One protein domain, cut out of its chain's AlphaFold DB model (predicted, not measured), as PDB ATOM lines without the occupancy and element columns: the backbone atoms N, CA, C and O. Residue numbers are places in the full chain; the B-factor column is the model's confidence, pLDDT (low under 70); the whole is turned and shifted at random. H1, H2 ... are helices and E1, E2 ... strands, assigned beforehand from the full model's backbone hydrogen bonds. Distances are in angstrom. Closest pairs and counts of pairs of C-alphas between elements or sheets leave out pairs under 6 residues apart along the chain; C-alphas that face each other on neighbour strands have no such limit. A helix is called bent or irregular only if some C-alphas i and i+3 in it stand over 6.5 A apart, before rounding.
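Overview. This is residues 9 to 103 of the 130 residues of an uncharacterized protein of Phyllobacterium myrsinacearum (UniProt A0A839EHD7). The model is one eight-stranded sheet folded back on itself like part of a barrel: a larger leaf of E3, E6, E7, E8 and E2 faces a smaller leaf, the hairpin of E4 and E5, with E1 as the hinge. One short helix, H1, covers the outside of the larger leaf, on the face turned away from E4 and E5. The printed part has 95 residues with one named helix and eight named strands, in the order E1, E2, H1, E3, E4, E5, E6, E7, E8; the class is mostly strand. Across the sheet the order is E3, E6, E7, E8, E2, E1, E5, E4, mixed. The whole is compact and rounded, with a radius of gyration of the C-alphas of 12.8 A and spans of 31 by 30 by 24 A.

Arrangement. Start at residues 9 to 12, strand E1, and go on through a tight link to E2, residues 15 to 20; the two form a hairpin, with N 10 and O 17 2.9 A apart, within hydrogen-bond range. Next comes H1, residues 25 to 33, and then E3, residues 36 to 40, an edge strand. Go on to E4, residues 44 to 50, the other edge strand, and E5, residues 57 to 63: they form a hairpin, where N 46 and O 61 are 2.8 A apart. E5 is the parallel neighbour of E1, at 42 degrees, with N 58 and O 11 2.9 A apart. The last three strands, E6 of residues 71 to 78, E7 of 82 to 89 and E8 of 97 to 102, form a meander, each strand the antiparallel neighbour of the one before. Look there for N 74 and O 86 at 2.9 A, and N 87 and O 99 at 2.8 A. E3 is antiparallel to E6, with N 75 and O 39 2.8 A apart. E2 pairs in a staggered way, with E1 over residues 15 to 18 and with E8 over 18 to 20, where N 20 and O 100 are 2.8 A apart. Between the two leaves E4 and E6 touch, with 7 pairs of C-alphas within 8 A; their closest C-alphas, those of Ser 44 and Thr 72, are 4.9 A apart. E3 and E4 are apart. H1 is on the sheet at a height of 9.4 A, over E7 and only just over E8, on which 3 of its 9 C-alphas fall; on the local plane it runs slantwise to E7, at 44 degrees. The closest C-alphas of H1 and E8 are those of Pro 25 and Val 98, 6.2 A apart. In H1, 3 of 5 O i to N i+4 pairs are within hydrogen-bond range.

Along the chain. Find C-alpha 9 at (28.739, 34.290, -21.470), where E1 begins. E2 then runs 16.0 A from C-alpha 15 to C-alpha 20. H1 begins at C-alpha 25, at (15.978, 45.570, -33.314), and spans 13.4 A; it is irregular, with C-alphas 26 and 29 7.1 A apart. E4 spans 19.7 A, E5 20.2 A, E6 20.5 A and E7 22.7 A. E8 ends at C-alpha 102, at (19.556, 32.804, -24.413).

Size, cuts and confidence. The two C-alphas farthest apart, those of His 33 and Asn 52, are 35.6 A apart. The printed part has no cut, and no link is long. The sheet is strongly twisted, with C-alphas up to 10.6 A off its best plane. The mean pLDDT of the printed part is 87.5; look to residues 93 to 94, between E7 and E8, for the two under 70.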
ATOM      1  N   ALA A   9      29.135  35.446 -22.261       89.06
ATOM      2  CA  ALA A   9      28.739  34.290 -21.470       89.06
ATOM      3  C   ALA A   9      28.514  34.709 -20.008       89.06
ATOM      4  O   ALA A   9      29.464  35.066 -19.310       89.06
ATOM      5  N   VAL A  10      27.270  34.627 -19.539       89.81
ATOM      6  CA  VAL A  10      26.826  35.142 -18.239       89.81
ATOM      7  C   VAL A  10      26.040  34.110 -17.435       89.81
ATOM      8  O   VAL A  10      25.473  33.157 -17.976       89.81
ATOM      9  N   LYS A  11      25.979  34.309 -16.121       90.50
ATOM     10  CA  LYS A  11      25.027  33.629 -15.246       90.50
ATOM     11  C   LYS A  11      23.793  34.487 -15.017       90.50
ATOM     12  O   LYS A  11      23.901  35.679 -14.770       90.50
ATOM     13  N   PHE A  12      22.629  33.854 -15.072       89.88
ATOM     14  CA  PHE A  12      21.344  34.480 -14.792       89.88
ATOM     15  C   PHE A  12      20.422  33.449 -14.122       89.88
ATOM     16  O   PHE A  12      20.315  32.308 -14.581       89.88
ATOM     17  N   HIS A  13      19.851  33.796 -12.961       87.12
ATOM     18  CA  HIS A  13      19.129  32.871 -12.062       87.12
ATOM     19  C   HIS A  13      19.845  31.524 -11.821       87.12
ATOM     20  O   HIS A  13      19.232  30.455 -11.793       87.12
ATOM     21  N   GLY A  14      21.173  31.553 -11.675       84.38
ATOM     22  CA  GLY A  14      21.984  30.352 -11.441       84.38
ATOM     23  C   GLY A  14      22.129  29.414 -12.650       84.38
ATOM     24  O   GLY A  14      22.761  28.362 -12.525       84.38
ATOM     25  N   LYS A  15      21.589  29.780 -13.817       87.31
ATOM     26  CA  LYS A  15      21.793  29.097 -15.102       87.31
ATOM     27  C   LYS A  15      22.771  29.894 -15.969       87.31
ATOM     28  O   LYS A  15      23.038  31.061 -15.700       87.31
ATOM     29  N   ASN A  16      23.307  29.256 -17.005       87.88
ATOM     30  CA  ASN A  16      24.206  29.903 -17.960       87.88
ATOM     31  C   ASN A  16      23.416  30.386 -19.177       87.88
ATOM     32  O   ASN A  16      22.637  29.612 -19.736       87.88
ATOM     33  N   PHE A  17      23.673  31.620 -19.591       90.88
ATOM     34  CA  PHE A  17      23.080  32.262 -20.755       90.88
ATOM     35  C   PHE A  17      24.160  32.981 -21.567       90.88
ATOM     36  O   PHE A  17      25.253  33.264 -21.080       90.88
ATOM     37  N   MET A  18      23.834  33.280 -22.813       90.88
ATOM     38  CA  MET A  18      24.524  34.250 -23.645       90.88
ATOM     39  C   MET A  18      23.727  35.550 -23.602       90.88
ATOM     40  O   MET A  18      22.507  35.508 -23.739       90.88
ATOM     41  N   LEU A  19      24.413  36.666 -23.392       90.69
ATOM     42  CA  LEU A  19      23.877  38.022 -23.425       90.69
ATOM     43  C   LEU A  19      24.287  38.683 -24.740       90.69
ATOM     44  O   LEU A  19      25.479  38.849 -24.990       90.69
ATOM     45  N   ASP A  20      23.300  39.070 -25.538       89.56
ATOM     46  CA  ASP A  20      23.456  39.887 -26.739       89.56
ATOM     47  C   ASP A  20      22.822  41.260 -26.464       89.56
ATOM     48  O   ASP A  20      21.600  41.411 -26.478       89.56
ATOM     49  N   ASP A  21      23.659  42.232 -26.097       84.62
ATOM     50  CA  ASP A  21      23.279  43.613 -25.768       84.62
ATOM     51  C   ASP A  21      23.325  44.561 -26.978       84.62
ATOM     52  O   ASP A  21      22.961  45.734 -26.862       84.62
ATOM     53  N   ALA A  22      23.745  44.034 -28.130       79.81
ATOM     54  CA  ALA A  22      23.781  44.696 -29.429       79.81
ATOM     55  C   ALA A  22      22.851  43.988 -30.429       79.81
ATOM     56  O   ALA A  22      23.124  43.953 -31.633       79.81
ATOM     57  N   PHE A  23      21.770  43.389 -29.920       83.75
ATOM     58  CA  PHE A  23      20.817  42.665 -30.741       83.75
ATOM     59  C   PHE A  23      20.123  43.626 -31.703       83.75
ATOM     60  O   PHE A  23      19.657  44.695 -31.309       83.75
ATOM     61  N   ASP A  24      20.049  43.233 -32.971       83.06
ATOM     62  CA  ASP A  24      19.471  44.069 -34.011       83.06
ATOM     63  C   ASP A  24      17.941  44.174 -33.825       83.06
ATOM     64  O   ASP A  24      17.240  43.155 -33.924       83.06
ATOM     65  N   PRO A  25      17.405  45.380 -33.550       79.62
ATOM     66  CA  PRO A  25      15.978  45.570 -33.314       79.62
ATOM     67  C   PRO A  25      15.121  45.218 -34.538       79.62
ATOM     68  O   PRO A  25      13.973  44.805 -34.367       79.62
ATOM     69  N   ASP A  26      15.662  45.282 -35.761       82.88
ATOM     70  CA  ASP A  26      14.916  44.918 -36.972       82.88
ATOM     71  C   ASP A  26      14.545  43.423 -36.985       82.88
ATOM     72  O   ASP A  26      13.510  43.028 -37.530       82.88
ATOM     73  N   TYR A  27      15.342  42.583 -36.318       82.19
ATOM     74  CA  TYR A  27      15.088  41.147 -36.182       82.19
ATOM     75  C   TYR A  27      14.275  40.788 -34.936       82.19
ATOM     76  O   TYR A  27      13.849  39.637 -34.798       82.19
ATOM     77  N   GLU A  28      14.018  41.744 -34.038       84.62
ATOM     78  CA  GLU A  28      13.324  41.501 -32.773       84.62
ATOM     79  C   GLU A  28      11.968  40.840 -33.007       84.62
ATOM     80  O   GLU A  28      11.645  39.862 -32.339       84.62
ATOM     81  N   SER A  29      11.195  41.329 -33.981       84.56
ATOM     82  CA  SER A  29       9.851  40.820 -34.276       84.56
ATOM     83  C   SER A  29       9.872  39.361 -34.738       84.56
ATOM     84  O   SER A  29       9.129  38.534 -34.205       84.56
ATOM     85  N   GLU A  30      10.740  39.015 -35.691       86.19
ATOM     86  CA  GLU A  30      10.882  37.638 -36.180       86.19
ATOM     87  C   GLU A  30      11.359  36.702 -35.069       86.19
ATOM     88  O   GLU A  30      10.806  35.618 -34.868       86.19
ATOM     89  N   PHE A  31      12.342  37.157 -34.295       85.12
ATOM     90  CA  PHE A  31      12.914  36.402 -33.192       85.12
ATOM     91  C   PHE A  31      11.889  36.159 -32.078       85.12
ATOM     92  O   PHE A  31      11.755  35.047 -31.565       85.12
ATOM     93  N   LYS A  32      11.075  37.177 -31.785       87.38
ATOM     94  CA  LYS A  32       9.882  37.099 -30.946       87.38
ATOM     95  C   LYS A  32       8.927  36.025 -31.476       87.38
ATOM     96  O   LYS A  32       8.589  35.105 -30.735       87.38
ATOM     97  N   HIS A  33       8.511  36.089 -32.741       89.00
ATOM     98  CA  HIS A  33       7.638  35.077 -33.362       89.00
ATOM     99  C   HIS A  33       8.210  33.648 -33.294       89.00
ATOM    100  O   HIS A  33       7.440  32.692 -33.219       89.00
ATOM    101  N   ALA A  34       9.540  33.536 -33.252       89.69
ATOM    102  CA  ALA A  34      10.347  32.362 -32.928       89.69
ATOM    103  C   ALA A  34       9.919  31.558 -31.683       89.69
ATOM    104  O   ALA A  34      10.074  30.333 -31.617       89.69
ATOM    105  N   LEU A  35       9.465  32.267 -30.647       92.25
ATOM    106  CA  LEU A  35       9.346  31.729 -29.295       92.25
ATOM    107  C   LEU A  35       8.058  30.914 -29.098       92.25
ATOM    108  O   LEU A  35       6.963  31.353 -29.450       92.25
ATOM    109  N   SER A  36       8.176  29.752 -28.453       93.62
ATOM    110  CA  SER A  36       7.046  29.052 -27.826       93.62
ATOM    111  C   SER A  36       6.934  29.412 -26.342       93.62
ATOM    112  O   SER A  36       7.897  29.920 -25.768       93.62
ATOM    113  N   ASP A  37       5.783  29.116 -25.726       92.56
ATOM    114  CA  ASP A  37       5.544  29.286 -24.279       92.56
ATOM    115  C   ASP A  37       5.893  30.704 -23.800       92.56
ATOM    116  O   ASP A  37       6.755  30.905 -22.946       92.56
ATOM    117  N   ARG A  38       5.301  31.692 -24.482       92.62
ATOM    118  CA  ARG A  38       5.637  33.105 -24.324       92.62
ATOM    119  C   ARG A  38       4.836  33.701 -23.186       92.62
ATOM    120  O   ARG A  38       3.612  33.619 -23.211       92.62
ATOM    121  N   ASP A  39       5.530  34.379 -22.293       92.00
ATOM    122  CA  ASP A  39       4.943  35.104 -21.176       92.00
ATOM    123  C   ASP A  39       5.657  36.449 -21.032       92.00
ATOM    124  O   ASP A  39       6.860  36.582 -21.288       92.00
ATOM    125  N   GLU A  40       4.901  37.470 -20.649       90.38
ATOM    126  CA  GLU A  40       5.453  38.791 -20.373       90.38
ATOM    127  C   GLU A  40       6.204  38.773 -19.039       90.38
ATOM    128  O   GLU A  40       5.769  38.161 -18.062       90.38
ATOM    129  N   VAL A  41       7.345  39.458 -18.997       87.06
ATOM    130  CA  VAL A  41       8.029  39.745 -17.738       87.06
ATOM    131  C   VAL A  41       7.178  40.785 -17.003       87.06
ATOM    132  O   VAL A  41       6.886  41.829 -17.588       87.06
ATOM    133  N   PRO A  42       6.736  40.513 -15.765       84.62
ATOM    134  CA  PRO A  42       5.800  41.385 -15.070       84.62
ATOM    135  C   PRO A  42       6.426  42.749 -14.755       84.62
ATOM    136  O   PRO A  42       7.522  42.821 -14.201       84.62
ATOM    137  N   GLY A  43       5.693  43.819 -15.074       88.19
ATOM    138  CA  GLY A  43       6.086  45.194 -14.773       88.19
ATOM    139  C   GLY A  43       7.271  45.677 -15.611       88.19
ATOM    140  O   GLY A  43       7.328  45.437 -16.817       88.19
ATOM    141  N   SER A  44       8.201  46.381 -14.972       91.06
ATOM    142  CA  SER A  44       9.432  46.869 -15.597       91.06
ATOM    143  C   SER A  44      10.669  46.366 -14.861       91.06
ATOM    144  O   SER A  44      10.629  46.027 -13.675       91.06
ATOM    145  N   VAL A  45      11.794  46.299 -15.571       91.31
ATOM    146  CA  VAL A  45      13.058  45.777 -15.056       91.31
ATOM    147  C   VAL A  45      14.235  46.689 -15.378       91.31
ATOM    148  O   VAL A  45      14.272  47.414 -16.369       91.31
ATOM    149  N   SER A  46      15.246  46.629 -14.522       90.56
ATOM    150  CA  SER A  46      16.581  47.157 -14.773       90.56
ATOM    151  C   SER A  46      17.577  46.011 -14.673       90.56
ATOM    152  O   SER A  46      17.545  45.215 -13.728       90.56
ATOM    153  N   ILE A  47      18.443  45.911 -15.675       88.88
ATOM    154  CA  ILE A  47      19.424  44.841 -15.801       88.88
ATOM    155  C   ILE A  47      20.727  45.303 -15.147       88.88
ATOM    156  O   ILE A  47      21.329  46.288 -15.568       88.88
ATOM    157  N   VAL A  48      21.161  44.597 -14.105       89.19
ATOM    158  CA  VAL A  48      22.385  44.910 -13.359       89.19
ATOM    159  C   VAL A  48      23.466  43.908 -13.739       89.19
ATOM    160  O   VAL A  48      23.339  42.717 -13.452       89.19
ATOM    161  N   PHE A  49      24.530  44.401 -14.372       88.75
ATOM    162  CA  PHE A  49      25.686  43.603 -14.777       88.75
ATOM    163  C   PHE A  49      26.721  43.519 -13.655       88.75
ATOM    164  O   PHE A  49      27.127  44.537 -13.091       88.75
ATOM    165  N   HIS A  50      27.196  42.308 -13.370       88.50
ATOM    166  CA  HIS A  50      28.211  42.035 -12.357       88.50
ATOM    167  C   HIS A  50      29.468  41.425 -12.977       88.50
ATOM    168  O   HIS A  50      29.401  40.582 -13.878       88.50
ATOM    169  N   GLY A  51      30.625  41.810 -12.436       83.94
ATOM    170  CA  GLY A  51      31.916  41.210 -12.762       83.94
ATOM    171  C   GLY A  51      33.104  42.129 -12.475       83.94
ATOM    172  O   GLY A  51      32.936  43.295 -12.121       83.94
ATOM    173  N   ASN A  52      34.319  41.594 -12.608       75.44
ATOM    174  CA  ASN A  52      35.570  42.338 -12.435       75.44
ATOM    175  C   ASN A  52      36.378  42.309 -13.739       75.44
ATOM    176  O   ASN A  52      37.112  41.359 -14.002       75.44
ATOM    177  N   GLY A  53      36.209  43.338 -14.574       74.75
ATOM    178  CA  GLY A  53      36.874  43.462 -15.879       74.75
ATOM    179  C   GLY A  53      36.140  42.808 -17.061       74.75
ATOM    180  O   GLY A  53      36.450  43.133 -18.201       74.75
ATOM    181  N   ALA A  54      35.150  41.946 -16.813       80.62
ATOM    182  CA  ALA A  54      34.238  41.380 -17.812       80.62
ATOM    183  C   ALA A  54      32.880  41.069 -17.165       80.62
ATOM    184  O   ALA A  54      32.830  40.845 -15.957       80.62
ATOM    185  N   ILE A  55      31.804  41.020 -17.956       84.75
ATOM    186  CA  ILE A  55      30.477  40.616 -17.470       84.75
ATOM    187  C   ILE A  55      30.482  39.100 -17.225       84.75
ATOM    188  O   ILE A  55      30.880  38.319 -18.095       84.75
ATOM    189  N   GLU A  56      30.056  38.683 -16.033       85.81
ATOM    190  CA  GLU A  56      30.021  37.272 -15.627       85.81
ATOM    191  C   GLU A  56      28.662  36.830 -15.080       85.81
ATOM    192  O   GLU A  56      28.314  35.653 -15.195       85.81
ATOM    193  N   ASP A  57      27.908  37.747 -14.484       89.44
ATOM    194  CA  ASP A  57      26.616  37.485 -13.857       89.44
ATOM    195  C   ASP A  57      25.697  38.691 -14.069       89.44
ATOM    196  O   ASP A  57      26.161  39.823 -14.227       89.44
ATOM    197  N   ILE A  58      24.396  38.436 -14.121       90.44
ATOM    198  CA  ILE A  58      23.378  39.453 -14.310       90.44
ATOM    199  C   ILE A  58      22.244  39.192 -13.330       90.44
ATOM    200  O   ILE A  58      21.775  38.063 -13.173       90.44
ATOM    201  N   THR A  59      21.751  40.263 -12.722       90.88
ATOM    202  CA  THR A  59      20.543  40.231 -11.895       90.88
ATOM    203  C   THR A  59      19.546  41.266 -12.373       90.88
ATOM    204  O   THR A  59      19.939  42.320 -12.872       90.88
ATOM    205  N   PHE A  60      18.262  41.005 -12.150       89.31
ATOM    206  CA  PHE A  60      17.219  41.991 -12.395       89.31
ATOM    207  C   PHE A  60      16.847  42.720 -11.117       89.31
ATOM    208  O   PHE A  60      16.757  42.132 -10.038       89.31
ATOM    209  N   LYS A  61      16.613  44.016 -11.272       89.44
ATOM    210  CA  LYS A  61      15.815  44.799 -10.348       89.44
ATOM    211  C   LYS A  61      14.444  44.960 -10.990       89.44
ATOM    212  O   LYS A  61      14.371  45.502 -12.085       89.44
ATOM    213  N   GLU A  62      13.406  44.476 -10.328       90.06
ATOM    214  CA  GLU A  62      12.030  44.479 -10.834       90.06
ATOM    215  C   GLU A  62      11.215  45.593 -10.164       90.06
ATOM    216  O   GLU A  62      11.519  46.018  -9.043       90.06
ATOM    217  N   SER A  63      10.186  46.064 -10.859       89.00
ATOM    218  CA  SER A  63       9.173  46.978 -10.349       89.00
ATOM    219  C   SER A  63       7.809  46.561 -10.881       89.00
ATOM    220  O   SER A  63       7.659  46.355 -12.081       89.00
ATOM    221  N   ASP A  64       6.805  46.499 -10.006       89.81
ATOM    222  CA  ASP A  64       5.416  46.223 -10.403       89.81
ATOM    223  C   ASP A  64       4.796  47.374 -11.222       89.81
ATOM    224  O   ASP A  64       3.765  47.204 -11.868       89.81
ATOM    225  N   ASP A  65       5.422  48.554 -11.185       87.31
ATOM    226  CA  ASP A  65       5.076  49.697 -12.027       87.31
ATOM    227  C   ASP A  65       5.762  49.554 -13.403       87.31
ATOM    228  O   ASP A  65       7.000  49.543 -13.450       87.31
ATOM    229  N   PRO A  66       5.003  49.438 -14.510       83.25
ATOM    230  CA  PRO A  66       5.551  49.256 -15.854       83.25
ATOM    231  C   PRO A  66       6.345  50.461 -16.375       83.25
ATOM    232  O   PRO A  66       7.122  50.293 -17.309       83.25
ATOM    233  N   ASP A  67       6.204  51.641 -15.768       84.50
ATOM    234  CA  ASP A  67       6.887  52.867 -16.203       84.50
ATOM    235  C   ASP A  67       8.072  53.244 -15.291       84.50
ATOM    236  O   ASP A  67       8.746  54.254 -15.505       84.50
ATOM    237  N   ALA A  68       8.346  52.457 -14.245       88.50
ATOM    238  CA  ALA A  68       9.343  52.803 -13.229       88.50
ATOM    239  C   ALA A  68      10.796  52.476 -13.611       88.50
ATOM    240  O   ALA A  68      11.720  53.057 -13.035       88.50
ATOM    241  N   LEU A  69      11.017  51.520 -14.514       90.94
ATOM    242  CA  LEU A  69      12.339  51.055 -14.935       90.94
ATOM    243  C   LEU A  69      12.419  50.982 -16.467       90.94
ATOM    244  O   LEU A  69      11.396  50.841 -17.131       90.94
ATOM    245  N   PRO A  70      13.629  51.080 -17.047       90.12
ATOM    246  CA  PRO A  70      13.770  51.371 -18.470       90.12
ATOM    247  C   PRO A  70      13.384  50.220 -19.397       90.12
ATOM    248  O   PRO A  70      13.174  50.486 -20.575       90.12
ATOM    249  N   PHE A  71      13.320  48.973 -18.916       91.31
ATOM    250  CA  PHE A  71      13.046  47.808 -19.756       91.31
ATOM    251  C   PHE A  71      11.730  47.127 -19.405       91.31
ATOM    252  O   PHE A  71      11.418  46.899 -18.241       91.31
ATOM    253  N   THR A  72      11.035  46.668 -20.435       91.62
ATOM    254  CA  THR A  72      10.027  45.609 -20.343       91.62
ATOM    255  C   THR A  72      10.530  44.396 -21.112       91.62
ATOM    256  O   THR A  72      11.451  44.503 -21.929       91.62
ATOM    257  N   GLY A  73       9.965  43.217 -20.864       91.44
ATOM    258  CA  GLY A  73      10.471  42.012 -21.507       91.44
ATOM    259  C   GLY A  73       9.437  40.937 -21.762       91.44
ATOM    260  O   GLY A  73       8.343  40.930 -21.210       91.44
ATOM    261  N   VAL A  74       9.831  39.992 -22.605       93.38
ATOM    262  CA  VAL A  74       9.120  38.738 -22.842       93.38
ATOM    263  C   VAL A  74      10.089  37.589 -22.617       93.38
ATOM    264  O   VAL A  74      11.253  37.654 -23.020       93.38
ATOM    265  N   HIS A  75       9.606  36.524 -21.992       93.31
ATOM    266  CA  HIS A  75      10.331  35.273 -21.875       93.31
ATOM    267  C   HIS A  75       9.647  34.178 -22.687       93.31
ATOM    268  O   HIS A  75       8.444  34.208 -22.932       93.31
ATOM    269  N   GLY A  76      10.423  33.193 -23.122       94.00
ATOM    270  CA  GLY A  76       9.904  32.037 -23.837       94.00
ATOM    271  C   GLY A  76      11.002  31.057 -24.207       94.00
ATOM    272  O   GLY A  76      12.108  31.083 -23.660       94.00
ATOM    273  N   LYS A  77      10.701  30.172 -25.154       94.50
ATOM    274  CA  LYS A  77      11.634  29.144 -25.609       94.50
ATOM    275  C   LYS A  77      11.872  29.226 -27.110       94.50
ATOM    276  O   LYS A  77      10.967  28.982 -27.905       94.50
ATOM    277  N   HIS A  78      13.111  29.502 -27.499       92.00
ATOM    278  CA  HIS A  78      13.543  29.481 -28.889       92.00
ATOM    279  C   HIS A  78      13.926  28.050 -29.318       92.00
ATOM    280  O   HIS A  78      14.665  27.364 -28.596       92.00
ATOM    281  N   PRO A  79      13.507  27.570 -30.506       87.94
ATOM    282  CA  PRO A  79      13.773  26.200 -30.965       87.94
ATOM    283  C   PRO A  79      15.265  25.857 -31.097       87.94
ATOM    284  O   PRO A  79      15.643  24.679 -31.029       87.94
ATOM    285  N   GLU A  80      16.117  26.863 -31.293       86.81
ATOM    286  CA  GLU A  80      17.566  26.690 -31.460       86.81
ATOM    287  C   GLU A  80      18.394  27.171 -30.273       86.81
ATOM    288  O   GLU A  80      19.482  26.645 -30.030       86.81
ATOM    289  N   LEU A  81      17.871  28.132 -29.514       88.00
ATOM    290  CA  LEU A  81      18.639  28.824 -28.484       88.00
ATOM    291  C   LEU A  81      18.219  28.437 -27.066       88.00
ATOM    292  O   LEU A  81      19.009  28.637 -26.152       88.00
ATOM    293  N   GLY A  82      17.088  27.746 -26.897       90.69
ATOM    294  CA  GLY A  82      16.626  27.254 -25.599       90.69
ATOM    295  C   GLY A  82      15.774  28.290 -24.882       90.69
ATOM    296  O   GLY A  82      15.016  29.009 -25.524       90.69
ATOM    297  N   GLU A  83      15.854  28.335 -23.555       93.31
ATOM    298  CA  GLU A  83      15.218  29.398 -22.764       93.31
ATOM    299  C   GLU A  83      15.765  30.763 -23.203       93.31
ATOM    300  O   GLU A  83      16.971  30.908 -23.429       93.31
ATOM    301  N   THR A  84      14.876  31.728 -23.435       93.19
ATOM    302  CA  THR A  84      15.208  33.022 -24.035       93.19
ATOM    303  C   THR A  84      14.399  34.147 -23.404       93.19
ATOM    304  O   THR A  84      13.189  34.019 -23.229       93.19
ATOM    305  N   TYR A  85      15.074  35.254 -23.108       93.94
ATOM    306  CA  TYR A  85      14.478  36.505 -22.654       93.94
ATOM    307  C   TYR A  85      14.825  37.606 -23.648       93.94
ATOM    308  O   TYR A  85      15.966  37.682 -24.099       93.94
ATOM    309  N   ILE A  86      13.852  38.443 -23.984       92.88
ATOM    310  CA  ILE A  86      14.029  39.606 -24.853       92.88
ATOM    311  C   ILE A  86      13.536  40.811 -24.071       92.88
ATOM    312  O   ILE A  86      12.360  40.865 -23.713       92.88
ATOM    313  N   PHE A  87      14.428  41.757 -23.821       91.81
ATOM    314  CA  PHE A  87      14.133  43.021 -23.167       91.81
ATOM    315  C   PHE A  87      14.248  44.139 -24.181       91.81
ATOM    316  O   PHE A  87      15.197  44.164 -24.960       91.81
ATOM    317  N   HIS A  88      13.304  45.065 -24.150       90.25
ATOM    318  CA  HIS A  88      13.358  46.285 -24.938       90.25
ATOM    319  C   HIS A  88      13.078  47.468 -24.021       90.25
ATOM    320  O   HIS A  88      12.261  47.372 -23.101       90.25
ATOM    321  N   GLY A  89      13.787  48.566 -24.235       88.31
ATOM    322  CA  GLY A  89      13.736  49.680 -23.307       88.31
ATOM    323  C   GLY A  89      14.648  50.826 -23.680       88.31
ATOM    324  O   GLY A  89      15.461  50.702 -24.590       88.31
ATOM    325  N   THR A  90      14.535  51.933 -22.959       84.50
ATOM    326  CA  THR A  90      15.360  53.123 -23.182       84.50
ATOM    327  C   THR A  90      16.081  53.484 -21.889       84.50
ATOM    328  O   THR A  90      15.501  54.152 -21.031       84.50
ATOM    329  N   PRO A  91      17.328  53.025 -21.691       76.88
ATOM    330  CA  PRO A  91      18.138  53.515 -20.587       76.88
ATOM    331  C   PRO A  91      18.528  54.984 -20.837       76.88
ATOM    332  O   PRO A  91      18.917  55.351 -21.944       76.88
ATOM    333  N   ASP A  92      18.415  55.818 -19.801       70.19
ATOM    334  CA  ASP A  92      18.936  57.193 -19.756       70.19
ATOM    335  C   ASP A  92      18.502  58.118 -20.921       70.19
ATOM    336  O   ASP A  92      19.320  58.855 -21.470       70.19
ATOM    337  N   ASP A  93      17.214  58.084 -21.299       65.56
ATOM    338  CA  ASP A  93      16.601  58.927 -22.351       65.56
ATOM    339  C   ASP A  93      17.270  58.823 -23.748       65.56
ATOM    340  O   ASP A  93      17.109  59.706 -24.596       65.56
ATOM    341  N   GLY A  94      18.040  57.755 -23.988       69.75
ATOM    342  CA  GLY A  94      18.761  57.505 -25.239       69.75
ATOM    343  C   GLY A  94      17.928  56.838 -26.341       69.75
ATOM    344  O   GLY A  94      16.698  56.867 -26.350       69.75
ATOM    345  N   ASP A  95      18.616  56.210 -27.295       76.38
ATOM    346  CA  ASP A  95      17.960  55.357 -28.287       76.38
ATOM    347  C   ASP A  95      17.431  54.069 -27.630       76.38
ATOM    348  O   ASP A  95      17.961  53.592 -26.623       76.38
ATOM    349  N   GLY A  96      16.368  53.497 -28.201       81.62
ATOM    350  CA  GLY A  96      15.835  52.213 -27.748       81.62
ATOM    351  C   GLY A  96      16.882  51.104 -27.873       81.62
ATOM    352  O   GLY A  96      17.494  50.930 -28.926       81.62
ATOM    353  N   GLN A  97      17.069  50.343 -26.801       86.81
ATOM    354  CA  GLN A  97      17.977  49.208 -26.716       86.81
ATOM    355  C   GLN A  97      17.186  47.901 -26.621       86.81
ATOM    356  O   GLN A  97      16.215  47.803 -25.865       86.81
ATOM    357  N   VAL A  98      17.648  46.878 -27.346       89.25
ATOM    358  CA  VAL A  98      17.161  45.500 -27.233       89.25
ATOM    359  C   VAL A  98      18.267  44.625 -26.650       89.25
ATOM    360  O   VAL A  98      19.382  44.589 -27.166       89.25
ATOM    361  N   ILE A  99      17.953  43.917 -25.567       90.31
ATOM    362  CA  ILE A  99      18.863  42.995 -24.886       90.31
ATOM    363  C   ILE A  99      18.257  41.598 -24.932       90.31
ATOM    364  O   ILE A  99      17.127  41.387 -24.490       90.31
ATOM    365  N   VAL A 100      19.021  40.622 -25.419       92.19
ATOM    366  CA  VAL A 100      18.566  39.233 -25.528       92.19
ATOM    367  C   VAL A 100      19.436  38.314 -24.678       92.19
ATOM    368  O   VAL A 100      20.658  38.302 -24.800       92.19
ATOM    369  N   LEU A 101      18.802  37.502 -23.828       92.94
ATOM    370  CA  LEU A 101      19.446  36.413 -23.088       92.94
ATOM    371  C   LEU A 101      19.001  35.071 -23.657       92.94
ATOM    372  O   LEU A 101      17.802  34.848 -23.781       92.94
ATOM    373  N   TYR A 102      19.920  34.147 -23.939       92.25
ATOM    374  CA  TYR A 102      19.556  32.804 -24.413       92.25
ATOM    375  C   TYR A 102      20.526  31.690 -23.990       92.25
ATOM    376  O   TYR A 102      21.727  31.903 -23.885       92.25
ATOM    377  N   GLU A 103      20.035  30.467 -23.759       89.19
ATOM    378  CA  GLU A 103      20.866  29.331 -23.296       89.19
ATOM    379  C   GLU A 103      21.924  28.848 -24.316       89.19
ATOM    380  O   GLU A 103      22.848  28.123 -23.943       89.19
TER     381      GLU A 103